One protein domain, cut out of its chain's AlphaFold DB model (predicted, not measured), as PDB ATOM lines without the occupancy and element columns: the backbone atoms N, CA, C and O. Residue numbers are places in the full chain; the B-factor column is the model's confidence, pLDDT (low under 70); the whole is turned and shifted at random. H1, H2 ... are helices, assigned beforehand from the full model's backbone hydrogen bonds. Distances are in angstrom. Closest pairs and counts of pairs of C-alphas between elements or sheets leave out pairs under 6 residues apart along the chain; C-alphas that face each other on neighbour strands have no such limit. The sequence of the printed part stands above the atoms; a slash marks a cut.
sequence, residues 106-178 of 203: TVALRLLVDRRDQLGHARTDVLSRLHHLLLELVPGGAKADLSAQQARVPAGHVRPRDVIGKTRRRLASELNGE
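What this domain is: This is residues 106 to 178 of the 203 residues of the protein "Transposase" of Micromonospora peucetia (UniProt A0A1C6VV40). One long helix, H1, makes the long axis, and a helical hairpin of two shorter helices, H2 and H3, packs on its second half, while residues 106 to 122 of H1 stick out from this three-helix bundle as a straight arm. The 73 printed residues hold three named helices, H1, H2 and H3 in chain order, and no named strand, and the class is all helix. The whole is loose, with a radius of gyration of the C-alphas of 15.4 A, and spans 55 by 20 by 15 A.

Where its parts are: H1, residues 106 to 137, runs 46.5 A from C-alpha 106 at (-72.829, 4.817, 35.350) to C-alpha 137 at (-30.175, 21.576, 43.020). H3, residues 163 to 177, is 21.2 A long and ends with C-alpha 177 at (-43.792, 14.286, 53.026). H2, residues 148 to 157, is 15.5 A long.

How they stand to each other: H1 touches H3 with its residues 126 to 137 alone, at a shallow tilt of 23 degrees, opposite ways; their closest C-alphas, those of Leu 130 and Ala 172, are 6.0 A apart. H1 touches H2 with its residues 127 to 134 alone, at a shallow tilt of 19 degrees, the same way; the closest C-alphas, those of Leu 127 and Ala 148, are 6.5 A apart. H2 and H3 form a helical hairpin and touch at a shallow tilt of 32 degrees, with the C-alphas of Ala 155 and Arg 169 closest at 6.6 A. In H1 and H3 every O i to N i+4 pair is within hydrogen-bond range; in H2 1 of 6 is, beside 2 of 7 O i to N i+3 pairs.

The domain as a whole: The C-alphas of Thr 106 and Arg 161, the two farthest apart, are 55.3 A from each other. Without residues 106 to 122, which stand free, the body of 56 residues spans 29 by 24 by 16 A. The printed part has no cut; the link from H1 to H2 is short and that from H2 to H3 tight. The mean pLDDT of the printed part is 71.4, and residues 138 to 161 and 176 to 178 are under 70.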
ATOM      1  N   THR A 106     -73.673   4.033  36.259       73.25
ATOM      2  CA  THR A 106     -72.829   4.817  35.350       73.25
ATOM      3  C   THR A 106     -72.311   6.093  36.021       73.25
ATOM      4  O   THR A 106     -71.132   6.429  35.870       73.25
ATOM      5  N   VAL A 107     -73.144   6.770  36.818       73.75
ATOM      6  CA  VAL A 107     -72.741   7.944  37.613       73.75
ATOM      7  C   VAL A 107     -71.707   7.550  38.669       73.75
ATOM      8  O   VAL A 107     -70.648   8.174  38.761       73.75
ATOM      9  N   ALA A 108     -71.945   6.466  39.412       74.31
ATOM     10  CA  ALA A 108     -71.007   5.969  40.418       74.31
ATOM     11  C   ALA A 108     -69.637   5.604  39.814       74.31
ATOM     12  O   ALA A 108     -68.595   5.995  40.348       74.31
ATOM     13  N   LEU A 109     -69.614   4.901  38.677       76.00
ATOM     14  CA  LEU A 109     -68.375   4.579  37.960       76.00
ATOM     15  C   LEU A 109     -67.640   5.838  37.500       76.00
ATOM     16  O   LEU A 109     -66.415   5.914  37.619       76.00
ATOM     17  N   ARG A 110     -68.372   6.843  37.019       75.19
ATOM     18  CA  ARG A 110     -67.787   8.112  36.593       75.19
ATOM     19  C   ARG A 110     -67.147   8.870  37.751       75.19
ATOM     20  O   ARG A 110     -66.004   9.290  37.614       75.19
ATOM     21  N   LEU A 111     -67.806   8.952  38.909       79.00
ATOM     22  CA  LEU A 111     -67.228   9.562  40.114       79.00
ATOM     23  C   LEU A 111     -65.896   8.906  40.511       79.00
ATOM     24  O   LEU A 111     -64.949   9.586  40.915       79.00
ATOM     25  N   LEU A 112     -65.792   7.582  40.369       82.81
ATOM     26  CA  LEU A 112     -64.552   6.850  40.635       82.81
ATOM     27  C   LEU A 112     -63.456   7.152  39.603       82.81
ATOM     28  O   LEU A 112     -62.288   7.287  39.981       82.81
ATOM     29  N   VAL A 113     -63.813   7.261  38.320       82.25
ATOM     30  CA  VAL A 113     -62.881   7.637  37.244       82.25
ATOM     31  C   VAL A 113     -62.385   9.069  37.437       82.25
ATOM     32  O   VAL A 113     -61.176   9.282  37.484       82.25
ATOM     33  N   ASP A 114     -63.284  10.019  37.679       78.50
ATOM     34  CA  ASP A 114     -62.937  11.420  37.927       78.50
ATOM     35  C   ASP A 114     -62.004  11.539  39.137       78.50
ATOM     36  O   ASP A 114     -60.985  12.234  39.098       78.50
ATOM     37  N   ARG A 115     -62.284  10.792  40.214       82.00
ATOM     38  CA  ARG A 115     -61.400  10.746  41.381       82.00
ATOM     39  C   ARG A 115     -60.022  10.183  41.035       82.00
ATOM     40  O   ARG A 115     -59.015  10.689  41.536       82.00
ATOM     41  N   ARG A 116     -59.950   9.133  40.215       84.19
ATOM     42  CA  ARG A 116     -58.678   8.566  39.749       84.19
ATOM     43  C   ARG A 116     -57.887   9.593  38.936       84.19
ATOM     44  O   ARG A 116     -56.680   9.701  39.148       84.19
ATOM     45  N   ASP A 117     -58.542  10.342  38.061       79.00
ATOM     46  CA  ASP A 117     -57.883  11.327  37.204       79.00
ATOM     47  C   ASP A 117     -57.391  12.533  38.007       79.00
ATOM     48  O   ASP A 117     -56.233  12.927  37.870       79.00
ATOM     49  N   GLN A 118     -58.195  13.030  38.952       79.44
ATOM     50  CA  GLN A 118     -57.769  14.050  39.918       79.44
ATOM     51  C   GLN A 118     -56.525  13.610  40.701       79.44
ATOM     52  O   GLN A 118     -55.588  14.387  40.882       79.44
ATOM     53  N   LEU A 119     -56.492  12.352  41.155       83.50
ATOM     54  CA  LEU A 119     -55.323  11.788  41.833       83.50
ATOM     55  C   LEU A 119     -54.113  11.668  40.896       83.50
ATOM     56  O   LEU A 119     -52.980  11.851  41.342       83.50
ATOM     57  N   GLY A 120     -54.341  11.365  39.617       79.06
ATOM     58  CA  GLY A 120     -53.315  11.349  38.581       79.06
ATOM     59  C   GLY A 120     -52.705  12.731  38.354       79.06
ATOM     60  O   GLY A 120     -51.484  12.862  38.391       79.06
ATOM     61  N   HIS A 121     -53.533  13.763  38.191       79.88
ATOM     62  CA  HIS A 121     -53.084  15.148  38.024       79.88
ATOM     63  C   HIS A 121     -52.329  15.658  39.247       79.88
ATOM     64  O   HIS A 121     -51.193  16.096  39.107       79.88
ATOM     65  N   ALA A 122     -52.882  15.480  40.450       81.12
ATOM     66  CA  ALA A 122     -52.195  15.860  41.682       81.12
ATOM     67  C   ALA A 122     -50.817  15.184  41.796       81.12
ATOM     68  O   ALA A 122     -49.833  15.811  42.187       81.12
ATOM     69  N   ARG A 123     -50.711  13.908  41.398       78.44
ATOM     70  CA  ARG A 123     -49.432  13.191  41.366       78.44
ATOM     71  C   ARG A 123     -48.459  13.791  40.350       78.44
ATOM     72  O   ARG A 123     -47.289  13.969  40.684       78.44
ATOM     73  N   THR A 124     -48.906  14.063  39.129       82.44
ATOM     74  CA  THR A 124     -48.064  14.653  38.079       82.44
ATOM     75  C   THR A 124     -47.591  16.054  38.464       82.44
ATOM     76  O   THR A 124     -46.422  16.373  38.251       82.44
ATOM     77  N   ASP A 125     -48.442  16.856  39.102       82.56
ATOM     78  CA  ASP A 125     -48.106  18.207  39.557       82.56
ATOM     79  C   ASP A 125     -47.027  18.181  40.640       82.56
ATOM     80  O   ASP A 125     -46.024  18.891  40.538       82.56
ATOM     81  N   VAL A 126     -47.187  17.320  41.651       81.62
ATOM     82  CA  VAL A 126     -46.182  17.138  42.710       81.62
ATOM     83  C   VAL A 126     -44.851  16.668  42.116       81.62
ATOM     84  O   VAL A 126     -43.800  17.203  42.470       81.62
ATOM     85  N   LEU A 127     -44.875  15.718  41.174       78.31
ATOM     86  CA  LEU A 127     -43.664  15.239  40.499       78.31
ATOM     87  C   LEU A 127     -42.987  16.325  39.661       78.31
ATOM     88  O   LEU A 127     -41.769  16.459  39.727       78.31
ATOM     89  N   SER A 128     -43.757  17.119  38.921       82.38
ATOM     90  CA  SER A 128     -43.234  18.207  38.088       82.38
ATOM     91  C   SER A 128     -42.554  19.279  38.942       82.38
ATOM     92  O   SER A 128     -41.439  19.706  38.641       82.38
ATOM     93  N   ARG A 129     -43.178  19.654  40.067       82.25
ATOM     94  CA  ARG A 129     -42.599  20.602  41.034       82.25
ATOM     95  C   ARG A 129     -41.319  20.057  41.664       82.25
ATOM     96  O   ARG A 129     -40.324  20.771  41.756       82.25
ATOM     97  N   LEU A 130     -41.326  18.784  42.060       79.38
ATOM     98  CA  LEU A 130     -40.151  18.127  42.626       79.38
ATOM     99  C   LEU A 130     -39.010  18.024  41.605       79.38
ATOM    100  O   LEU A 130     -37.863  18.293  41.950       79.38
ATOM    101  N   HIS A 131     -39.316  17.682  40.352       75.75
ATOM    102  CA  HIS A 131     -38.339  17.625  39.268       75.75
ATOM    103  C   HIS A 131     -37.688  18.992  39.035       75.75
ATOM    104  O   HIS A 131     -36.465  19.076  38.960       75.75
ATOM    105  N   HIS A 132     -38.478  20.069  39.015       80.25
ATOM    106  CA  HIS A 132     -37.956  21.424  38.854       80.25
ATOM    107  C   HIS A 132     -36.996  21.816  39.989       80.25
ATOM    108  O   HIS A 132     -35.875  22.246  39.726       80.25
ATOM    109  N   LEU A 133     -37.375  21.566  41.247       77.50
ATOM    110  CA  LEU A 133     -36.497  21.824  42.395       77.50
ATOM    111  C   LEU A 133     -35.204  20.998  42.340       77.50
ATOM    112  O   LEU A 133     -34.144  21.495  42.713       77.50
ATOM    113  N   LEU A 134     -35.273  19.747  41.873       73.81
ATOM    114  CA  LEU A 134     -34.100  18.885  41.721       73.81
ATOM    115  C   LEU A 134     -33.161  19.357  40.602       73.81
ATOM    116  O   LEU A 134     -31.948  19.283  40.787       73.81
ATOM    117  N   LEU A 135     -33.686  19.873  39.486       75.19
ATOM    118  CA  LEU A 135     -32.868  20.461  38.417       75.19
ATOM    119  C   LEU A 135     -32.082  21.684  38.900       75.19
ATOM    120  O   LEU A 135     -30.918  21.841  38.550       75.19
ATOM    121  N   GLU A 136     -32.683  22.514  39.751       75.56
ATOM    122  CA  GLU A 136     -32.004  23.679  40.331       75.56
ATOM    123  C   GLU A 136     -30.991  23.317  41.436       75.56
ATOM    124  O   GLU A 136     -30.189  24.158  41.846       75.56
ATOM    125  N   LEU A 137     -31.047  22.086  41.956       71.06
ATOM    126  CA  LEU A 137     -30.175  21.576  43.020       71.06
ATOM    127  C   LEU A 137     -29.002  20.734  42.492       71.06
ATOM    128  O   LEU A 137     -27.970  20.666  43.160       71.06
ATOM    129  N   VAL A 138     -29.154  20.072  41.342       67.62
ATOM    130  CA  VAL A 138     -28.156  19.155  40.771       67.62
ATOM    131  C   VAL A 138     -27.546  19.772  39.506       67.62
ATOM    132  O   VAL A 138     -28.172  19.712  38.443       67.62
ATOM    133  N   PRO A 139     -26.316  20.322  39.563       55.56
ATOM    134  CA  PRO A 139     -25.604  20.712  38.350       55.56
ATOM    135  C   PRO A 139     -25.331  19.451  37.514       55.56
ATOM    136  O   PRO A 139     -24.621  18.553  37.960       55.56
ATOM    137  N   GLY A 140     -25.952  19.354  36.334       57.50
ATOM    138  CA  GLY A 140     -25.903  18.169  35.460       57.50
ATOM    139  C   GLY A 140     -27.252  17.481  35.210       57.50
ATOM    140  O   GLY A 140     -27.325  16.589  34.371       57.50
ATOM    141  N   GLY A 141     -28.325  17.931  35.869       54.16
ATOM    142  CA  GLY A 141     -29.693  17.496  35.584       54.16
ATOM    143  C   GLY A 141     -30.113  16.209  36.303       54.16
ATOM    144  O   GLY A 141     -29.331  15.290  36.539       54.16
ATOM    145  N   ALA A 142     -31.391  16.143  36.673       57.22
ATOM    146  CA  ALA A 142     -32.023  14.959  37.236       57.22
ATOM    147  C   ALA A 142     -32.693  14.157  36.103       57.22
ATOM    148  O   ALA A 142     -33.100  14.737  35.096       57.22
ATOM    149  N   LYS A 143     -32.816  12.828  36.241       55.53
ATOM    150  CA  LYS A 143     -33.470  11.980  35.221       55.53
ATOM    151  C   LYS A 143     -34.875  12.515  34.889       55.53
ATOM    152  O   LYS A 143     -35.601  12.913  35.797       55.53
ATOM    153  N   ALA A 144     -35.253  12.508  33.611       53.91
ATOM    154  CA  ALA A 144     -36.574  12.969  33.166       53.91
ATOM    155  C   ALA A 144     -37.710  12.110  33.758       53.91
ATOM    156  O   ALA A 144     -38.718  12.635  34.221       53.91
ATOM    157  N   ASP A 145     -37.487  10.795  33.857       52.66
ATOM    158  CA  ASP A 145     -38.464   9.835  34.381       52.66
ATOM    159  C   ASP A 145     -38.203   9.519  35.862       52.66
ATOM    160  O   ASP A 145     -37.701   8.450  36.220       52.66
ATOM    161  N   LEU A 146     -38.504  10.468  36.751       60.16
ATOM    162  CA  LEU A 146     -38.378  10.267  38.199       60.16
ATOM    163  C   LEU A 146     -39.709   9.840  38.823       60.16
ATOM    164  O   LEU A 146     -40.659  10.614  38.921       60.16
ATOM    165  N   SER A 147     -39.760   8.614  39.343       58.16
ATOM    166  CA  SER A 147     -40.791   8.222  40.308       58.16
ATOM    167  C   SER A 147     -40.600   8.973  41.632       58.16
ATOM    168  O   SER A 147     -39.469   9.207  42.059       58.16
ATOM    169  N   ALA A 148     -41.690   9.259  42.352       56.53
ATOM    170  CA  ALA A 148     -41.655   9.884  43.681       56.53
ATOM    171  C   ALA A 148     -40.729   9.136  44.662       56.53
ATOM    172  O   ALA A 148     -40.055   9.747  45.483       56.53
ATOM    173  N   GLN A 149     -40.636   7.805  44.548       58.28
ATOM    174  CA  GLN A 149     -39.699   7.008  45.347       58.28
ATOM    175  C   GLN A 149     -38.238   7.193  44.917       58.28
ATOM    176  O   GLN A 149     -37.348   7.201  45.761       58.28
ATOM    177  N   GLN A 150     -37.989   7.377  43.621       58.44
ATOM    178  CA  GLN A 150     -36.648   7.599  43.076       58.44
ATOM    179  C   GLN A 150     -36.150   9.018  43.365       58.44
ATOM    180  O   GLN A 150     -34.954   9.201  43.544       58.44
ATOM    181  N   ALA A 151     -37.051   9.999  43.484       56.88
ATOM    182  CA  ALA A 151     -36.726  11.383  43.822       56.88
ATOM    183  C   ALA A 151     -36.317  11.590  45.298       56.88
ATOM    184  O   ALA A 151     -35.631  12.562  45.620       56.88
ATOM    185  N   ARG A 152     -36.655  10.649  46.195       59.34
ATOM    186  CA  ARG A 152     -36.221  10.666  47.607       59.34
ATOM    187  C   ARG A 152     -34.714  10.454  47.776       59.34
ATOM    188  O   ARG A 152     -34.105  11.036  48.667       59.34
ATOM    189  N   VAL A 153     -34.108   9.639  46.913       57.78
ATOM    190  CA  VAL A 153     -32.683   9.275  46.980       57.78
ATOM    191  C   VAL A 153     -31.747  10.467  46.685       57.78
ATOM    192  O   VAL A 153     -30.882  10.745  47.522       57.78
ATOM    193  N   PRO A 154     -31.911  11.230  45.581       56.59
ATOM    194  CA  PRO A 154     -31.044  12.370  45.280       56.59
ATOM    195  C   PRO A 154     -31.237  13.540  46.257       56.59
ATOM    196  O   PRO A 154     -30.248  14.147  46.664       56.59
ATOM    197  N   ALA A 155     -32.460  13.808  46.736       57.28
ATOM    198  CA  ALA A 155     -32.719  14.862  47.729       57.28
ATOM    199  C   ALA A 155     -32.004  14.627  49.084       57.28
ATOM    200  O   ALA A 155     -31.720  15.572  49.831       57.28
ATOM    201  N   GLY A 156     -31.690  13.365  49.403       59.34
ATOM    202  CA  GLY A 156     -30.891  12.990  50.573       59.34
ATOM    203  C   GLY A 156     -29.384  13.218  50.401       59.34
ATOM    204  O   GLY A 156     -28.710  13.528  51.384       59.34
ATOM    205  N   HIS A 157     -28.870  13.100  49.172       59.62
ATOM    206  CA  HIS A 157     -27.431  13.112  48.876       59.62
ATOM    207  C   HIS A 157     -26.889  14.506  48.544       59.62
ATOM    208  O   HIS A 157     -25.736  14.800  48.856       59.62
ATOM    209  N   VAL A 158     -27.709  15.396  47.976       63.84
ATOM    210  CA  VAL A 158     -27.277  16.776  47.719       63.84
ATOM    211  C   VAL A 158     -27.266  17.563  49.030       63.84
ATOM    212  O   VAL A 158     -28.292  17.715  49.699       63.84
ATOM    213  N   ARG A 159     -26.090  18.084  49.404       62.62
ATOM    214  CA  ARG A 159     -25.885  18.965  50.565       62.62
ATOM    215  C   ARG A 159     -25.452  20.357  50.096       62.62
ATOM    216  O   ARG A 159     -24.255  20.637  50.060       62.62
ATOM    217  N   PRO A 160     -26.402  21.236  49.736       65.00
ATOM    218  CA  PRO A 160     -26.072  22.592  49.327       65.00
ATOM    219  C   PRO A 160     -25.503  23.380  50.507       65.00
ATOM    220  O   PRO A 160     -26.031  23.311  51.624       65.00
ATOM    221  N   ARG A 161     -24.429  24.135  50.266       65.12
ATOM    222  CA  ARG A 161     -23.831  25.022  51.276       65.12
ATOM    223  C   ARG A 161     -24.571  26.362  51.365       65.12
ATOM    224  O   ARG A 161     -24.683  26.911  52.464       65.12
ATOM    225  N   ASP A 162     -25.177  26.793  50.260       73.94
ATOM    226  CA  ASP A 162     -25.867  28.077  50.131       73.94
ATOM    227  C   ASP A 162     -27.269  28.076  50.749       73.94
ATOM    228  O   ASP A 162     -27.972  27.060  50.772       73.94
ATOM    229  N   VAL A 163     -27.702  29.253  51.208       74.81
ATOM    230  CA  VAL A 163     -29.026  29.478  51.813       74.81
ATOM    231  C   VAL A 163     -30.148  29.059  50.858       74.81
ATOM    232  O   VAL A 163     -31.060  28.341  51.257       74.81
ATOM    233  N   ILE A 164     -30.035  29.416  49.575       74.19
ATOM    234  CA  ILE A 164     -31.027  29.088  48.539       74.19
ATOM    235  C   ILE A 164     -31.145  27.569  48.351       74.19
ATOM    236  O   ILE A 164     -32.247  27.022  48.310       74.19
ATOM    237  N   GLY A 165     -30.017  26.856  48.295       76.19
ATOM    238  CA  GLY A 165     -30.018  25.402  48.152       76.19
ATOM    239  C   GLY A 165     -30.594  24.685  49.380       76.19
ATOM    240  O   GLY A 165     -31.345  23.719  49.237       76.19
ATOM    241  N   LYS A 166     -30.321  25.184  50.594       78.12
ATOM    242  CA  LYS A 166     -30.942  24.674  51.830       78.12
ATOM    243  C   LYS A 166     -32.466  24.844  51.807       78.12
ATOM    244  O   LYS A 166     -33.178  23.894  52.135       78.12
ATOM    245  N   THR A 167     -32.963  25.996  51.353       81.62
ATOM    246  CA  THR A 167     -34.404  26.260  51.201       81.62
ATOM    247  C   THR A 167     -35.048  25.336  50.167       81.62
ATOM    248  O   THR A 167     -36.054  24.697  50.466       81.62
ATOM    249  N   ARG A 168     -34.441  25.170  48.984       79.31
ATOM    250  CA  ARG A 168     -34.935  24.242  47.947       79.31
ATOM    251  C   ARG A 168     -34.997  22.797  48.438       79.31
ATOM    252  O   ARG A 168     -35.978  22.101  48.184       79.31
ATOM    253  N   ARG A 169     -33.982  22.345  49.183       76.56
ATOM    254  CA  ARG A 169     -33.960  21.001  49.782       76.56
ATOM    255  C   ARG A 169     -35.083  20.814  50.802       76.56
ATOM    256  O   ARG A 169     -35.711  19.758  50.815       76.56
ATOM    257  N   ARG A 170     -35.352  21.830  51.627       81.25
ATOM    258  CA  ARG A 170     -36.472  21.815  52.573       81.25
ATOM    259  C   ARG A 170     -37.811  21.697  51.840       81.25
ATOM    260  O   ARG A 170     -38.562  20.775  52.140       81.25
ATOM    261  N   LEU A 171     -38.053  22.525  50.824       82.94
ATOM    262  CA  LEU A 171     -39.273  22.460  50.005       82.94
ATOM    263  C   LEU A 171     -39.436  21.096  49.315       82.94
ATOM    264  O   LEU A 171     -40.516  20.514  49.324       82.94
ATOM    265  N   ALA A 172     -38.351  20.529  48.781       75.69
ATOM    266  CA  ALA A 172     -38.370  19.186  48.206       75.69
ATOM    267  C   ALA A 172     -38.683  18.103  49.256       75.69
ATOM    268  O   ALA A 172     -39.353  17.119  48.949       75.69
ATOM    269  N   SER A 173     -38.216  18.254  50.499       75.50
ATOM    270  CA  SER A 173     -38.546  17.325  51.589       75.50
ATOM    271  C   SER A 173     -40.001  17.445  52.052       75.50
ATOM    272  O   SER A 173     -40.630  16.422  52.311       75.50
ATOM    273  N   GLU A 174     -40.557  18.659  52.066       80.75
ATOM    274  CA  GLU A 174     -41.968  18.920  52.375       80.75
ATOM    275  C   GLU A 174     -42.878  18.295  51.301       80.75
ATOM    276  O   GLU A 174     -43.770  17.520  51.639       80.75
ATOM    277  N   LEU A 175     -42.563  18.477  50.011       75.88
ATOM    278  CA  LEU A 175     -43.277  17.829  48.896       75.88
ATOM    279  C   LEU A 175     -43.173  16.292  48.909       75.88
ATOM    280  O   LEU A 175     -44.062  15.599  48.422       75.88
ATOM    281  N   ASN A 176     -42.091  15.734  49.461       69.12
ATOM    282  CA  ASN A 176     -41.930  14.285  49.637       69.12
ATOM    283  C   ASN A 176     -42.724  13.723  50.833       69.12
ATOM    284  O   ASN A 176     -42.991  12.510  50.865       69.12
ATOM    285  N   GLY A 177     -43.016  14.578  51.821       65.00
ATOM    286  CA  GLY A 177     -43.792  14.286  53.026       65.00
ATOM    287  C   GLY A 177     -45.294  14.527  52.859       65.00
ATOM    288  O   GLY A 177     -46.080  13.874  53.545       65.00
ATOM    289  N   GLU A 178     -45.698  15.384  51.917       62.50
ATOM    290  CA  GLU A 178     -47.093  15.540  51.511       62.50
ATOM    291  C   GLU A 178     -47.603  14.189  50.969       62.50
ATOM    292  O   GLU A 178     -47.028  13.619  50.033       62.50
TER     293      GLU A 178